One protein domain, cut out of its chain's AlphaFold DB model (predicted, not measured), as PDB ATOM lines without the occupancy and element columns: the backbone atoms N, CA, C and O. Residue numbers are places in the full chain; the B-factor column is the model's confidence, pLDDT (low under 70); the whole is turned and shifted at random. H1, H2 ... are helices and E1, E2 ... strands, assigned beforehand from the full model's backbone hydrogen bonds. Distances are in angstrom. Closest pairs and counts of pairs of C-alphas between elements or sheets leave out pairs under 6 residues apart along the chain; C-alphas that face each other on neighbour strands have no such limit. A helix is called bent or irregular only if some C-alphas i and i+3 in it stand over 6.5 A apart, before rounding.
ATOM      1  N   ARG A 129     -18.212  31.178 -19.609       91.81
ATOM      2  CA  ARG A 129     -17.720  29.790 -19.637       91.81
ATOM      3  C   ARG A 129     -16.907  29.459 -20.893       91.81
ATOM      4  O   ARG A 129     -15.883  28.788 -20.803       91.81
ATOM      5  N   ARG A 130     -17.362  29.923 -22.065       90.81
ATOM      6  CA  ARG A 130     -16.626  29.783 -23.336       90.81
ATOM      7  C   ARG A 130     -15.309  30.551 -23.285       90.81
ATOM      8  O   ARG A 130     -14.283  29.991 -23.652       90.81
ATOM      9  N   ARG A 131     -15.338  31.771 -22.742       91.88
ATOM     10  CA  ARG A 131     -14.146  32.598 -22.561       91.88
ATOM     11  C   ARG A 131     -13.111  31.928 -21.665       91.88
ATOM     12  O   ARG A 131     -11.945  31.893 -22.036       91.88
ATOM     13  N   THR A 132     -13.523  31.343 -20.538       94.69
ATOM     14  CA  THR A 132     -12.623  30.568 -19.668       94.69
ATOM     15  C   THR A 132     -11.984  29.408 -20.427       94.69
ATOM     16  O   THR A 132     -10.772  29.244 -20.371       94.69
ATOM     17  N   ALA A 133     -12.773  28.627 -21.175       93.19
ATOM     18  CA  ALA A 133     -12.252  27.495 -21.942       93.19
ATOM     19  C   ALA A 133     -11.251  27.923 -23.031       93.19
ATOM     20  O   ALA A 133     -10.202  27.296 -23.168       93.19
ATOM     21  N   ARG A 134     -11.543  29.003 -23.769       90.38
ATOM     22  CA  ARG A 134     -10.636  29.552 -24.786       90.38
ATOM     23  C   ARG A 134      -9.339  30.068 -24.168       90.38
ATOM     24  O   ARG A 134      -8.272  29.709 -24.649       90.38
ATOM     25  N   LEU A 135      -9.419  30.870 -23.105       91.81
ATOM     26  CA  LEU A 135      -8.231  31.388 -22.418       91.81
ATOM     27  C   LEU A 135      -7.386  30.252 -21.837       91.81
ATOM     28  O   LEU A 135      -6.169  30.276 -21.963       91.81
ATOM     29  N   LEU A 136      -8.019  29.220 -21.272       92.94
ATOM     30  CA  LEU A 136      -7.310  28.033 -20.802       92.94
ATOM     31  C   LEU A 136      -6.602  27.310 -21.957       92.94
ATOM     32  O   LEU A 136      -5.447  26.930 -21.810       92.94
ATOM     33  N   TYR A 137      -7.253  27.154 -23.114       89.75
ATOM     34  CA  TYR A 137      -6.604  26.601 -24.305       89.75
ATOM     35  C   TYR A 137      -5.411  27.454 -24.748       89.75
ATOM     36  O   TYR A 137      -4.340  26.911 -24.967       89.75
ATOM     37  N   GLU A 138      -5.559  28.777 -24.828       87.38
ATOM     38  CA  GLU A 138      -4.487  29.708 -25.220       87.38
ATOM     39  C   GLU A 138      -3.318  29.744 -24.226       87.38
ATOM     40  O   GLU A 138      -2.189  29.992 -24.631       87.38
ATOM     41  N   LEU A 139      -3.563  29.491 -22.938       89.06
ATOM     42  CA  LEU A 139      -2.508  29.342 -21.931       89.06
ATOM     43  C   LEU A 139      -1.772  28.004 -22.063       89.06
ATOM     44  O   LEU A 139      -0.593  27.922 -21.725       89.06
ATOM     45  N   LEU A 140      -2.462  26.962 -22.539       87.31
ATOM     46  CA  LEU A 140      -1.934  25.602 -22.648       87.31
ATOM     47  C   LEU A 140      -1.380  25.243 -24.043       87.31
ATOM     48  O   LEU A 140      -0.608  24.295 -24.169       87.31
ATOM     49  N   GLU A 141      -1.780  25.966 -25.091       79.38
ATOM     50  CA  GLU A 141      -1.369  25.755 -26.484       79.38
ATOM     51  C   GLU A 141       0.103  26.126 -26.771       79.38
ATOM     52  O   GLU A 141       0.746  25.394 -27.534       79.38
ATOM     53  N   PRO A 142       0.680  27.216 -26.213       66.75
ATOM     54  CA  PRO A 142       2.094  27.518 -26.373       66.75
ATOM     55  C   PRO A 142       2.936  26.366 -25.820       66.75
ATOM     56  O   PRO A 142       2.942  26.088 -24.622       66.75
ATOM     57  N   GLN A 143       3.682  25.711 -26.709       55.56
ATOM     58  CA  GLN A 143       4.555  24.563 -26.430       55.56
ATOM     59  C   GLN A 143       5.802  24.903 -25.580       55.56
ATOM     60  O   GLN A 143       6.812  24.217 -25.679       55.56
ATOM     61  N   ASP A 144       5.740  25.933 -24.732       48.19
ATOM     62  CA  ASP A 144       6.728  26.166 -23.667       48.19
ATOM     63  C   ASP A 144       6.313  25.508 -22.340       48.19
ATOM     64  O   ASP A 144       7.027  25.570 -21.337       48.19
ATOM     65  N   LEU A 145       5.169  24.821 -22.327       53.88
ATOM     66  CA  LEU A 145       4.807  23.915 -21.250       53.88
ATOM     67  C   LEU A 145       5.577  22.611 -21.398       53.88
ATOM     68  O   LEU A 145       5.561  21.977 -22.452       53.88
ATOM     69  N   VAL A 146       6.234  22.204 -20.312       60.12
ATOM     70  CA  VAL A 146       6.980  20.946 -20.164       60.12
ATOM     71  C   VAL A 146       6.002  19.760 -20.152       60.12
ATOM     72  O   VAL A 146       5.861  19.047 -19.160       60.12
ATOM     73  N   LEU A 147       5.260  19.572 -21.240       69.88
ATOM     74  CA  LEU A 147       4.474  18.375 -21.477       69.88
ATOM     75  C   LEU A 147       5.390  17.279 -22.028       69.88
ATOM     76  O   LEU A 147       6.371  17.574 -22.721       69.88
ATOM     77  N   PRO A 148       5.096  16.001 -21.738       75.19
ATOM     78  CA  PRO A 148       5.720  14.899 -22.450       75.19
ATOM     79  C   PRO A 148       5.600  15.113 -23.970       75.19
ATOM     80  O   PRO A 148       4.543  15.529 -24.440       75.19
ATOM     81  N   PRO A 149       6.649  14.827 -24.760       76.00
ATOM     82  CA  PRO A 149       6.668  15.118 -26.197       76.00
ATOM     83  C   PRO A 149       5.628  14.322 -27.002       76.00
ATOM     84  O   PRO A 149       5.351  14.656 -28.153       76.00
ATOM     85  N   ASP A 150       5.072  13.256 -26.427       81.81
ATOM     86  CA  ASP A 150       3.987  12.467 -27.003       81.81
ATOM     87  C   ASP A 150       2.594  13.008 -26.658       81.81
ATOM     88  O   ASP A 150       1.619  12.490 -27.196       81.81
ATOM     89  N   LEU A 151       2.480  14.022 -25.792       82.44
ATOM     90  CA  LEU A 151       1.220  14.539 -25.268       82.44
ATOM     91  C   LEU A 151       0.890  15.919 -25.849       82.44
ATOM     92  O   LEU A 151       1.565  16.904 -25.566       82.44
ATOM     93  N   GLY A 152      -0.191  15.996 -26.626       84.50
ATOM     94  CA  GLY A 152      -0.698  17.249 -27.188       84.50
ATOM     95  C   GLY A 152      -2.090  17.597 -26.670       84.50
ATOM     96  O   GLY A 152      -2.944  16.717 -26.542       84.50
ATOM     97  N   LEU A 153      -2.341  18.883 -26.408       87.56
ATOM     98  CA  LEU A 153      -3.694  19.389 -26.174       87.56
ATOM     99  C   LEU A 153      -4.463  19.402 -27.501       87.56
ATOM    100  O   LEU A 153      -4.059  20.069 -28.450       87.56
ATOM    101  N   ALA A 154      -5.576  18.675 -27.561       85.75
ATOM    102  CA  ALA A 154      -6.420  18.612 -28.749       85.75
ATOM    103  C   ALA A 154      -7.518  19.685 -28.732       85.75
ATOM    104  O   ALA A 154      -7.714  20.364 -29.735       85.75
ATOM    105  N   TRP A 155      -8.221  19.864 -27.608       87.81
ATOM    106  CA  TRP A 155      -9.234  20.916 -27.453       87.81
ATOM    107  C   TRP A 155      -9.528  21.239 -25.982       87.81
ATOM    108  O   TRP A 155      -9.277  20.423 -25.092       87.81
ATOM    109  N   ALA A 156     -10.128  22.412 -25.755       90.50
ATOM    110  CA  ALA A 156     -10.778  22.804 -24.505       90.50
ATOM    111  C   ALA A 156     -12.212  23.275 -24.786       90.50
ATOM    112  O   ALA A 156     -12.455  23.976 -25.766       90.50
ATOM    113  N   SER A 157     -13.173  22.904 -23.940       91.00
ATOM    114  CA  SER A 157     -14.561  23.355 -24.080       91.00
ATOM    115  C   SER A 157     -15.266  23.464 -22.728       91.00
ATOM    116  O   SER A 157     -14.881  22.784 -21.777       91.00
ATOM    117  N   PRO A 158     -16.308  24.304 -22.597       91.25
ATOM    118  CA  PRO A 158     -17.135  24.307 -21.395       91.25
ATOM    119  C   PRO A 158     -17.681  22.906 -21.102       91.25
ATOM    120  O   PRO A 158     -18.221  22.255 -22.000       91.25
ATOM    121  N   ALA A 159     -17.589  22.461 -19.849       88.56
ATOM    122  CA  ALA A 159     -18.169  21.184 -19.447       88.56
ATOM    123  C   ALA A 159     -19.695  21.186 -19.678       88.56
ATOM    124  O   ALA A 159     -20.394  22.130 -19.308       88.56
ATOM    125  N   TRP A 160     -20.231  20.142 -20.312       75.50
ATOM    126  CA  TRP A 160     -21.614  20.146 -20.816       75.50
ATOM    127  C   TRP A 160     -22.696  20.340 -19.743       75.50
ATOM    128  O   TRP A 160     -23.605  21.142 -19.942       75.50
ATOM    129  N   SER A 161     -22.621  19.612 -18.628       72.69
ATOM    130  CA  SER A 161     -23.663  19.600 -17.582       72.69
ATOM    131  C   SER A 161     -23.171  20.025 -16.200       72.69
ATOM    132  O   SER A 161     -23.957  20.064 -15.261       72.69
ATOM    133  N   GLU A 162     -21.883  20.321 -16.067       78.25
ATOM    134  CA  GLU A 162     -21.229  20.640 -14.799       78.25
ATOM    135  C   GLU A 162     -20.429  21.930 -14.923       78.25
ATOM    136  O   GLU A 162     -20.193  22.406 -16.036       78.25
ATOM    137  N   ASP A 163     -20.006  22.485 -13.790       83.56
ATOM    138  CA  ASP A 163     -19.123  23.644 -13.762       83.56
ATOM    139  C   ASP A 163     -17.711  23.287 -14.245       83.56
ATOM    140  O   ASP A 163     -17.245  22.151 -14.131       83.56
ATOM    141  N   GLY A 164     -17.027  24.286 -14.804       90.50
ATOM    142  CA  GLY A 164     -15.656  24.147 -15.288       90.50
ATOM    143  C   GLY A 164     -15.517  23.876 -16.789       90.50
ATOM    144  O   GLY A 164     -16.423  24.139 -17.597       90.50
ATOM    145  N   VAL A 165     -14.327  23.397 -17.149       95.00
ATOM    146  CA  VAL A 165     -13.829  23.211 -18.515       95.00
ATOM    147  C   VAL A 165     -13.378  21.766 -18.695       95.00
ATOM    148  O   VAL A 165     -12.631  21.224 -17.880       95.00
ATOM    149  N   SER A 166     -13.826  21.144 -19.779       94.81
ATOM    150  CA  SER A 166     -13.329  19.856 -20.245       94.81
ATOM    151  C   SER A 166     -12.142  20.064 -21.182       94.81
ATOM    152  O   SER A 166     -12.175  20.928 -22.060       94.81
ATOM    153  N   LEU A 167     -11.112  19.244 -21.012       92.69
ATOM    154  CA  LEU A 167      -9.920  19.197 -21.849       92.69
ATOM    155  C   LEU A 167      -9.781  17.800 -22.446       92.69
ATOM    156  O   LEU A 167     -10.002  16.805 -21.751       92.69
ATOM    157  N   MET A 168      -9.348  17.726 -23.700       91.00
ATOM    158  CA  MET A 168      -8.889  16.475 -24.296       91.00
ATOM    159  C   MET A 168      -7.429  16.596 -24.679       91.00
ATOM    160  O   MET A 168      -7.058  17.422 -25.512       91.00
ATOM    161  N   PHE A 169      -6.623  15.706 -24.122       89.94
ATOM    162  CA  PHE A 169      -5.258  15.476 -24.551       89.94
ATOM    163  C   PHE A 169      -5.179  14.214 -25.406       89.94
ATOM    164  O   PHE A 169      -5.963  13.274 -25.248       89.94
ATOM    165  N   GLN A 170      -4.223  14.189 -26.325       88.31
ATOM    166  CA  GLN A 170      -3.918  13.035 -27.156       88.31
ATOM    167  C   GLN A 170      -2.476  12.608 -26.923       88.31
ATOM    168  O   GLN A 170      -1.557  13.409 -27.068       88.31
ATOM    169  N   HIS A 171      -2.296  11.329 -26.601       85.31
ATOM    170  CA  HIS A 171      -1.000  10.673 -26.666       85.31
ATOM    171  C   HIS A 171      -0.797  10.092 -28.059       85.31
ATOM    172  O   HIS A 171      -1.597   9.266 -28.509       85.31
ATOM    173  N   LEU A 172       0.291  10.490 -28.709       80.25
ATOM    174  CA  LEU A 172       0.711   9.982 -30.007       80.25
ATOM    175  C   LEU A 172       1.883   9.021 -29.816       80.25
ATOM    176  O   LEU A 172       3.033   9.430 -29.669       80.25
ATOM    177  N   SER A 173       1.598   7.723 -29.856       77.31
ATOM    178  CA  SER A 173       2.643   6.699 -29.805       77.31
ATOM    179  C   SER A 173       3.069   6.305 -31.216       77.31
ATOM    180  O   SER A 173       2.264   5.844 -32.030       77.31
ATOM    181  N   ARG A 174       4.360   6.490 -31.520       67.12
ATOM    182  CA  ARG A 174       4.960   6.044 -32.785       67.12
ATOM    183  C   ARG A 174       5.422   4.592 -32.662       67.12
ATOM    184  O   ARG A 174       6.536   4.323 -32.224       67.12
ATOM    185  N   GLY A 175       4.548   3.670 -33.057       70.19
ATOM    186  CA  GLY A 175       4.858   2.257 -33.290       70.19
ATOM    187  C   GLY A 175       4.771   1.889 -34.782       70.19
ATOM    188  O   GLY A 175       4.761   2.778 -35.635       70.19
ATOM    189  N   PRO A 176       4.659   0.591 -35.134       70.44
ATOM    190  CA  PRO A 176       4.405   0.157 -36.517       70.44
ATOM    191  C   PRO A 176       3.044   0.633 -37.069       70.44
ATOM    192  O   PRO A 176       2.834   0.634 -38.280       70.44
ATOM    193  N   ARG A 177       2.127   1.061 -36.192       72.56
ATOM    194  CA  ARG A 177       0.936   1.863 -36.502       72.56
ATOM    195  C   ARG A 177       0.903   3.072 -35.567       72.56
ATOM    196  O   ARG A 177       1.397   2.984 -34.445       72.56
ATOM    197  N   LEU A 178       0.335   4.185 -36.035       74.25
ATOM    198  CA  LEU A 178       0.067   5.342 -35.184       74.25
ATOM    199  C   LEU A 178      -1.051   4.969 -34.205       74.25
ATOM    200  O   LEU A 178      -2.168   4.678 -34.633       74.25
ATOM    201  N   GLU A 179      -0.746   4.979 -32.913       81.12
ATOM    202  CA  GLU A 179      -1.747   4.813 -31.863       81.12
ATOM    203  C   GLU A 179      -2.054   6.174 -31.241       81.12
ATOM    204  O   GLU A 179      -1.146   6.898 -30.821       81.12
ATOM    205  N   VAL A 180      -3.345   6.513 -31.200       81.94
ATOM    206  CA  VAL A 180      -3.857   7.741 -30.590       81.94
ATOM    207  C   VAL A 180      -4.661   7.348 -29.360       81.94
ATOM    208  O   VAL A 180      -5.724   6.739 -29.481       81.94
ATOM    209  N   ARG A 181      -4.166   7.696 -28.171       86.31
ATOM    210  CA  ARG A 181      -4.914   7.516 -26.920       86.31
ATOM    211  C   ARG A 181      -5.421   8.864 -26.435       86.31
ATOM    212  O   ARG A 181      -4.631   9.778 -26.223       86.31
ATOM    213  N   GLN A 182      -6.728   8.966 -26.235       88.69
ATOM    214  CA  GLN A 182      -7.364  10.169 -25.706       88.69
ATOM    215  C   GLN A 182      -7.364  10.143 -24.175       88.69
ATOM    216  O   GLN A 182      -7.600   9.101 -23.563       88.69
ATOM    217  N   GLN A 183      -7.103  11.294 -23.569       90.12
ATOM    218  CA  GLN A 183      -7.176  11.528 -22.135       90.12
ATOM    219  C   GLN A 183      -8.107  12.717 -21.905       90.12
ATOM    220  O   GLN A 183      -7.811  13.832 -22.328       90.12
ATOM    221  N   MET A 184      -9.242  12.459 -21.260       92.19
ATOM    222  CA  MET A 184     -10.240  13.475 -20.932       92.19
ATOM    223  C   MET A 184     -10.012  13.949 -19.505       92.19
ATOM    224  O   MET A 184      -9.893  13.117 -18.609       92.19
ATOM    225  N   LEU A 185      -9.953  15.262 -19.306       93.62
ATOM    226  CA  LEU A 185      -9.815  15.888 -17.995       93.62
ATOM    227  C   LEU A 185     -10.902  16.949 -17.816       93.62
ATOM    228  O   LEU A 185     -11.396  17.529 -18.786       93.62
ATOM    229  N   ARG A 186     -11.237  17.240 -16.566       94.81
ATOM    230  CA  ARG A 186     -12.144  18.303 -16.164       94.81
ATOM    231  C   ARG A 186     -11.494  19.147 -15.079       94.81
ATOM    232  O   ARG A 186     -11.146  18.650 -14.012       94.81
ATOM    233  N   LEU A 187     -11.390  20.440 -15.349       94.69
ATOM    234  CA  LEU A 187     -10.880  21.431 -14.410       94.69
ATOM    235  C   LEU A 187     -12.004  22.370 -13.998       94.69
ATOM    236  O   LEU A 187     -12.843  22.751 -14.813       94.69
ATOM    237  N   ALA A 188     -11.996  22.758 -12.730       94.19
ATOM    238  CA  ALA A 188     -12.918  23.729 -12.171       94.19
ATOM    239  C   ALA A 188     -12.132  24.791 -11.397       94.19
ATOM    240  O   ALA A 188     -11.046  24.533 -10.883       94.19
ATOM    241  N   SER A 189     -12.701  25.987 -11.317       94.12
ATOM    242  CA  SER A 189     -12.178  27.093 -10.526       94.12
ATOM    243  C   SER A 189     -13.329  27.707  -9.746       94.12
ATOM    244  O   SER A 189     -14.466  27.708 -10.217       94.12
ATOM    245  N   ALA A 190     -13.033  28.224  -8.556       93.62
ATOM    246  CA  ALA A 190     -13.994  28.985  -7.764       93.62
ATOM    247  C   ALA A 190     -14.100  30.455  -8.216       93.62
ATOM    248  O   ALA A 190     -14.936  31.195  -7.701       93.62
ATOM    249  N   HIS A 191     -13.242  30.900  -9.141       93.81
ATOM    250  CA  HIS A 191     -13.232  32.273  -9.630       93.81
ATOM    251  C   HIS A 191     -14.313  32.507 -10.691       93.81
ATOM    252  O   HIS A 191     -14.461  31.732 -11.633       93.81
ATOM    253  N   GLU A 192     -15.047  33.614 -10.553       91.62
ATOM    254  CA  GLU A 192     -16.073  34.023 -11.522       91.62
ATOM    255  C   GLU A 192     -15.485  34.758 -12.737       91.62
ATOM    256  O   GLU A 192     -16.052  34.696 -13.829       91.62
ATOM    257  N   ASP A 193     -14.351  35.453 -12.565       95.50
ATOM    258  CA  ASP A 193     -13.670  36.120 -13.674       95.50
ATOM    259  C   ASP A 193     -13.054  35.078 -14.627       95.50
ATOM    260  O   ASP A 193     -12.246  34.255 -14.183       95.50
ATOM    261  N   PRO A 194     -13.385  35.099 -15.933       94.62
ATOM    262  CA  PRO A 194     -12.921  34.078 -16.862       94.62
ATOM    263  C   PRO A 194     -11.405  33.965 -17.011       94.62
ATOM    264  O   PRO A 194     -10.921  32.859 -17.248       94.62
ATOM    265  N   ALA A 195     -10.665  35.075 -16.914       95.38
ATOM    266  CA  ALA A 195      -9.214  35.067 -17.065       95.38
ATOM    267  C   ALA A 195      -8.548  34.501 -15.813       95.38
ATOM    268  O   ALA A 195      -7.737  33.585 -15.921       95.38
ATOM    269  N   VAL A 196      -8.980  34.950 -14.632       96.88
ATOM    270  CA  VAL A 196      -8.489  34.416 -13.352       96.88
ATOM    271  C   VAL A 196      -8.821  32.929 -13.216       96.88
ATOM    272  O   VAL A 196      -7.976  32.141 -12.803       96.88
ATOM    273  N   ALA A 197     -10.029  32.518 -13.614       96.62
ATOM    274  CA  ALA A 197     -10.426  31.114 -13.612       96.62
ATOM    275  C   ALA A 197      -9.562  30.261 -14.554       96.62
ATOM    276  O   ALA A 197      -9.181  29.151 -14.194       96.62
ATOM    277  N   ALA A 198      -9.238  30.766 -15.750       96.00
ATOM    278  CA  ALA A 198      -8.383  30.058 -16.700       96.00
ATOM    279  C   ALA A 198      -6.938  29.923 -16.191       96.00
ATOM    280  O   ALA A 198      -6.359  28.843 -16.294       96.00
ATOM    281  N   GLU A 199      -6.375  30.981 -15.606       95.50
ATOM    282  CA  GLU A 199      -5.038  30.959 -14.997       95.50
ATOM    283  C   GLU A 199      -4.963  29.989 -13.813       95.50
ATOM    284  O   GLU A 199      -4.025  29.194 -13.731       95.50
ATOM    285  N   ASP A 200      -5.968  29.995 -12.933       96.75
ATOM    286  CA  ASP A 200      -6.074  29.054 -11.814       96.75
ATOM    287  C   ASP A 200      -6.152  27.601 -12.308       96.75
ATOM    288  O   ASP A 200      -5.366  26.756 -11.879       96.75
ATOM    289  N   MET A 201      -7.024  27.306 -13.279       95.88
ATOM    290  CA  MET A 201      -7.122  25.969 -13.879       95.88
ATOM    291  C   MET A 201      -5.804  25.527 -14.531       95.88
ATOM    292  O   MET A 201      -5.383  24.382 -14.347       95.88
ATOM    293  N   ALA A 202      -5.133  26.416 -15.271       93.88
ATOM    294  CA  ALA A 202      -3.831  26.125 -15.864       93.88
ATOM    295  C   ALA A 202      -2.795  25.822 -14.772       93.88
ATOM    296  O   ALA A 202      -2.097  24.812 -14.842       93.88
ATOM    297  N   HIS A 203      -2.739  26.639 -13.720       93.00
ATOM    298  CA  HIS A 203      -1.829  26.436 -12.599       93.00
ATOM    299  C   HIS A 203      -2.086  25.111 -11.864       93.00
ATOM    300  O   HIS A 203      -1.129  24.389 -11.576       93.00
ATOM    301  N   GLN A 204      -3.347  24.745 -11.601       94.06
ATOM    302  CA  GLN A 204      -3.715  23.450 -11.009       94.06
ATOM    303  C   GLN A 204      -3.201  22.273 -11.851       94.06
ATOM    304  O   GLN A 204      -2.591  21.338 -11.320       94.06
ATOM    305  N   LEU A 205      -3.419  22.331 -13.170       92.50
ATOM    306  CA  LEU A 205      -3.004  21.282 -14.095       92.50
ATOM    307  C   LEU A 205      -1.475  21.156 -14.147       92.50
ATOM    308  O   LEU A 205      -0.939  20.061 -13.992       92.50
ATOM    309  N   LEU A 206      -0.774  22.279 -14.314       89.94
ATOM    310  CA  LEU A 206       0.682  22.340 -14.489       89.94
ATOM    311  C   LEU A 206       1.467  22.068 -13.205       89.94
ATOM    312  O   LEU A 206       2.605  21.607 -13.261       89.94
ATOM    313  N   SER A 207       0.852  22.312 -12.048       91.38
ATOM    314  CA  SER A 207       1.409  21.939 -10.743       91.38
ATOM    315  C   SER A 207       1.223  20.453 -10.423       91.38
ATOM    316  O   SER A 207       1.808  19.952  -9.462       91.38
ATOM    317  N   THR A 208       0.418  19.736 -11.212       91.12
ATOM    318  CA  THR A 208       0.181  18.298 -11.068       91.12
ATOM    319  C   THR A 208       1.011  17.539 -12.098       91.12
ATOM    320  O   THR A 208       1.003  17.872 -13.281       91.12
ATOM    321  N   TRP A 209       1.718  16.488 -11.678       88.12
ATOM    322  CA  TRP A 209       2.501  15.677 -12.612       88.12
ATOM    323  C   TRP A 209       1.583  15.005 -13.661       88.12
ATOM    324  O   TRP A 209       0.547  14.459 -13.273       88.12
ATOM    325  N   PRO A 210       1.933  14.979 -14.966       86.81
ATOM    326  CA  PRO A 210       1.015  14.524 -16.019       86.81
ATOM    327  C   PRO A 210       0.416  13.121 -15.841       86.81
ATOM    328  O   PRO A 210      -0.731  12.883 -16.216       86.81
ATOM    329  N   GLY A 211       1.145  12.174 -15.240       85.81
ATOM    330  CA  GLY A 211       0.595  10.835 -14.990       85.81
ATOM    331  C   GLY A 211      -0.386  10.752 -13.814       85.81
ATOM    332  O   GLY A 211      -1.057   9.733 -13.676       85.81
ATOM    333  N   ASP A 212      -0.530  11.811 -13.015       90.81
ATOM    334  CA  ASP A 212      -1.552  11.931 -11.968       90.81
ATOM    335  C   ASP A 212      -2.821  12.658 -12.440       90.81
ATOM    336  O   ASP A 212      -3.818  12.691 -11.713       90.81
ATOM    337  N   TRP A 213      -2.827  13.222 -13.652       91.75
ATOM    338  CA  TRP A 213      -3.948  14.018 -14.148       91.75
ATOM    339  C   TRP A 213      -5.264  13.250 -14.196       91.75
ATOM    340  O   TRP A 213      -6.252  13.747 -13.674       91.75
ATOM    341  N   VAL A 214      -5.294  12.025 -14.737       90.44
ATOM    342  CA  VAL A 214      -6.544  11.230 -14.795       90.44
ATOM    343  C   VAL A 214      -7.083  10.945 -13.400       90.44
ATOM    344  O   VAL A 214      -8.282  10.979 -13.172       90.44
ATOM    345  N   ARG A 215      -6.197  10.678 -12.439       92.31
ATOM    346  CA  ARG A 215      -6.602  10.406 -11.057       92.31
ATOM    347  C   ARG A 215      -7.207  11.638 -10.382       92.31
ATOM    348  O   ARG A 215      -8.023  11.487  -9.480       92.31
ATOM    349  N   THR A 216      -6.762  12.826 -10.779       91.81
ATOM    350  CA  THR A 216      -7.083  14.090 -10.102       91.81
ATOM    351  C   THR A 216      -8.231  14.835 -10.785       91.81
ATOM    352  O   THR A 216      -9.048  15.451 -10.110       91.81
ATOM    353  N   PHE A 217      -8.301  14.756 -12.114       92.25
ATOM    354  CA  PHE A 217      -9.187  15.546 -12.970       92.25
ATOM    355  C   PHE A 217     -10.001  14.692 -13.958       92.25
ATOM    356  O   PHE A 217     -10.755  15.257 -14.743       92.25
ATOM    357  N   GLY A 218      -9.793  13.372 -14.002       84.69
ATOM    358  CA  GLY A 218     -10.504  12.458 -14.907       84.69
ATOM    359  C   GLY A 218     -11.901  12.072 -14.441       84.69
ATOM    360  O   GLY A 218     -12.264  12.369 -13.281       84.69
TER     361      GLY A 218
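This is residues 129 to 218 of the 218 residues of an uncharacterized protein of Jiangella alba (UniProt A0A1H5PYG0). Three antiparallel strands form a strongly twisted wall, with three helices over one face: H1 along E1, H2 packed on H1, and H3 over E3. The tip of the E2-E3 hairpin reaches one end of the longest axis. The printed part has 90 residues, in the order H1, E1, E2, E3, H2, H3; the class is mixed, helices and strands. It is compact, with a radius of gyration of the C-alphas of 13.2 A, and elongated, spanning 47 by 28 by 21 A.

H1, residues 129 to 140, is on the sheet at a height of 7.7 A and lies over E1, residues 151 to 158; their closest C-alphas, of Ala 133 and Ser 157, are 5.2 A apart. E2, residues 165 to 174, forms a hairpin with E1; N 154 and O 168 are 2.8 A apart. E3, residues 178 to 187, completes the meander, each strand the antiparallel neighbour of the one before; N 167 and O 185 are 2.8 A apart. H2, residues 194 to 206, touches H1 at a steep tilt of 44 degrees, the same way; the closest C-alphas, of Thr 132 and Pro 194, are 4.5 A apart. H3, residues 210 to 217, is on the same face as H1 and only just over E3, with 3 of its 8 C-alphas falling on it; the closest C-alphas, of Leu 185 and Phe 217, are 5.1 A apart. H1 and H3 are apart. In H1 and H2 every O i to N i+4 pair is within hydrogen-bond range; in H3, 2 of 4 are.

H1 begins at C-alpha 129 (-17.720, 29.790, -19.637) and measures 16.6 A. E1 measures 21.1 A, E2 29.2 A, E3 28.5 A and H2 18.1 A. H3, 10.7 A long, is irregular, with C-alphas 211 and 214 7.2 A apart, and ends at C-alpha 217 (-9.187, 15.546, -12.970).

The two C-alphas farthest apart, of Pro 176 and Glu 192, are 46.8 A apart. The printed part has no cut and no long link. The mean pLDDT of the printed part is 86.3; residues 142 to 147 and residue 174 are under 70.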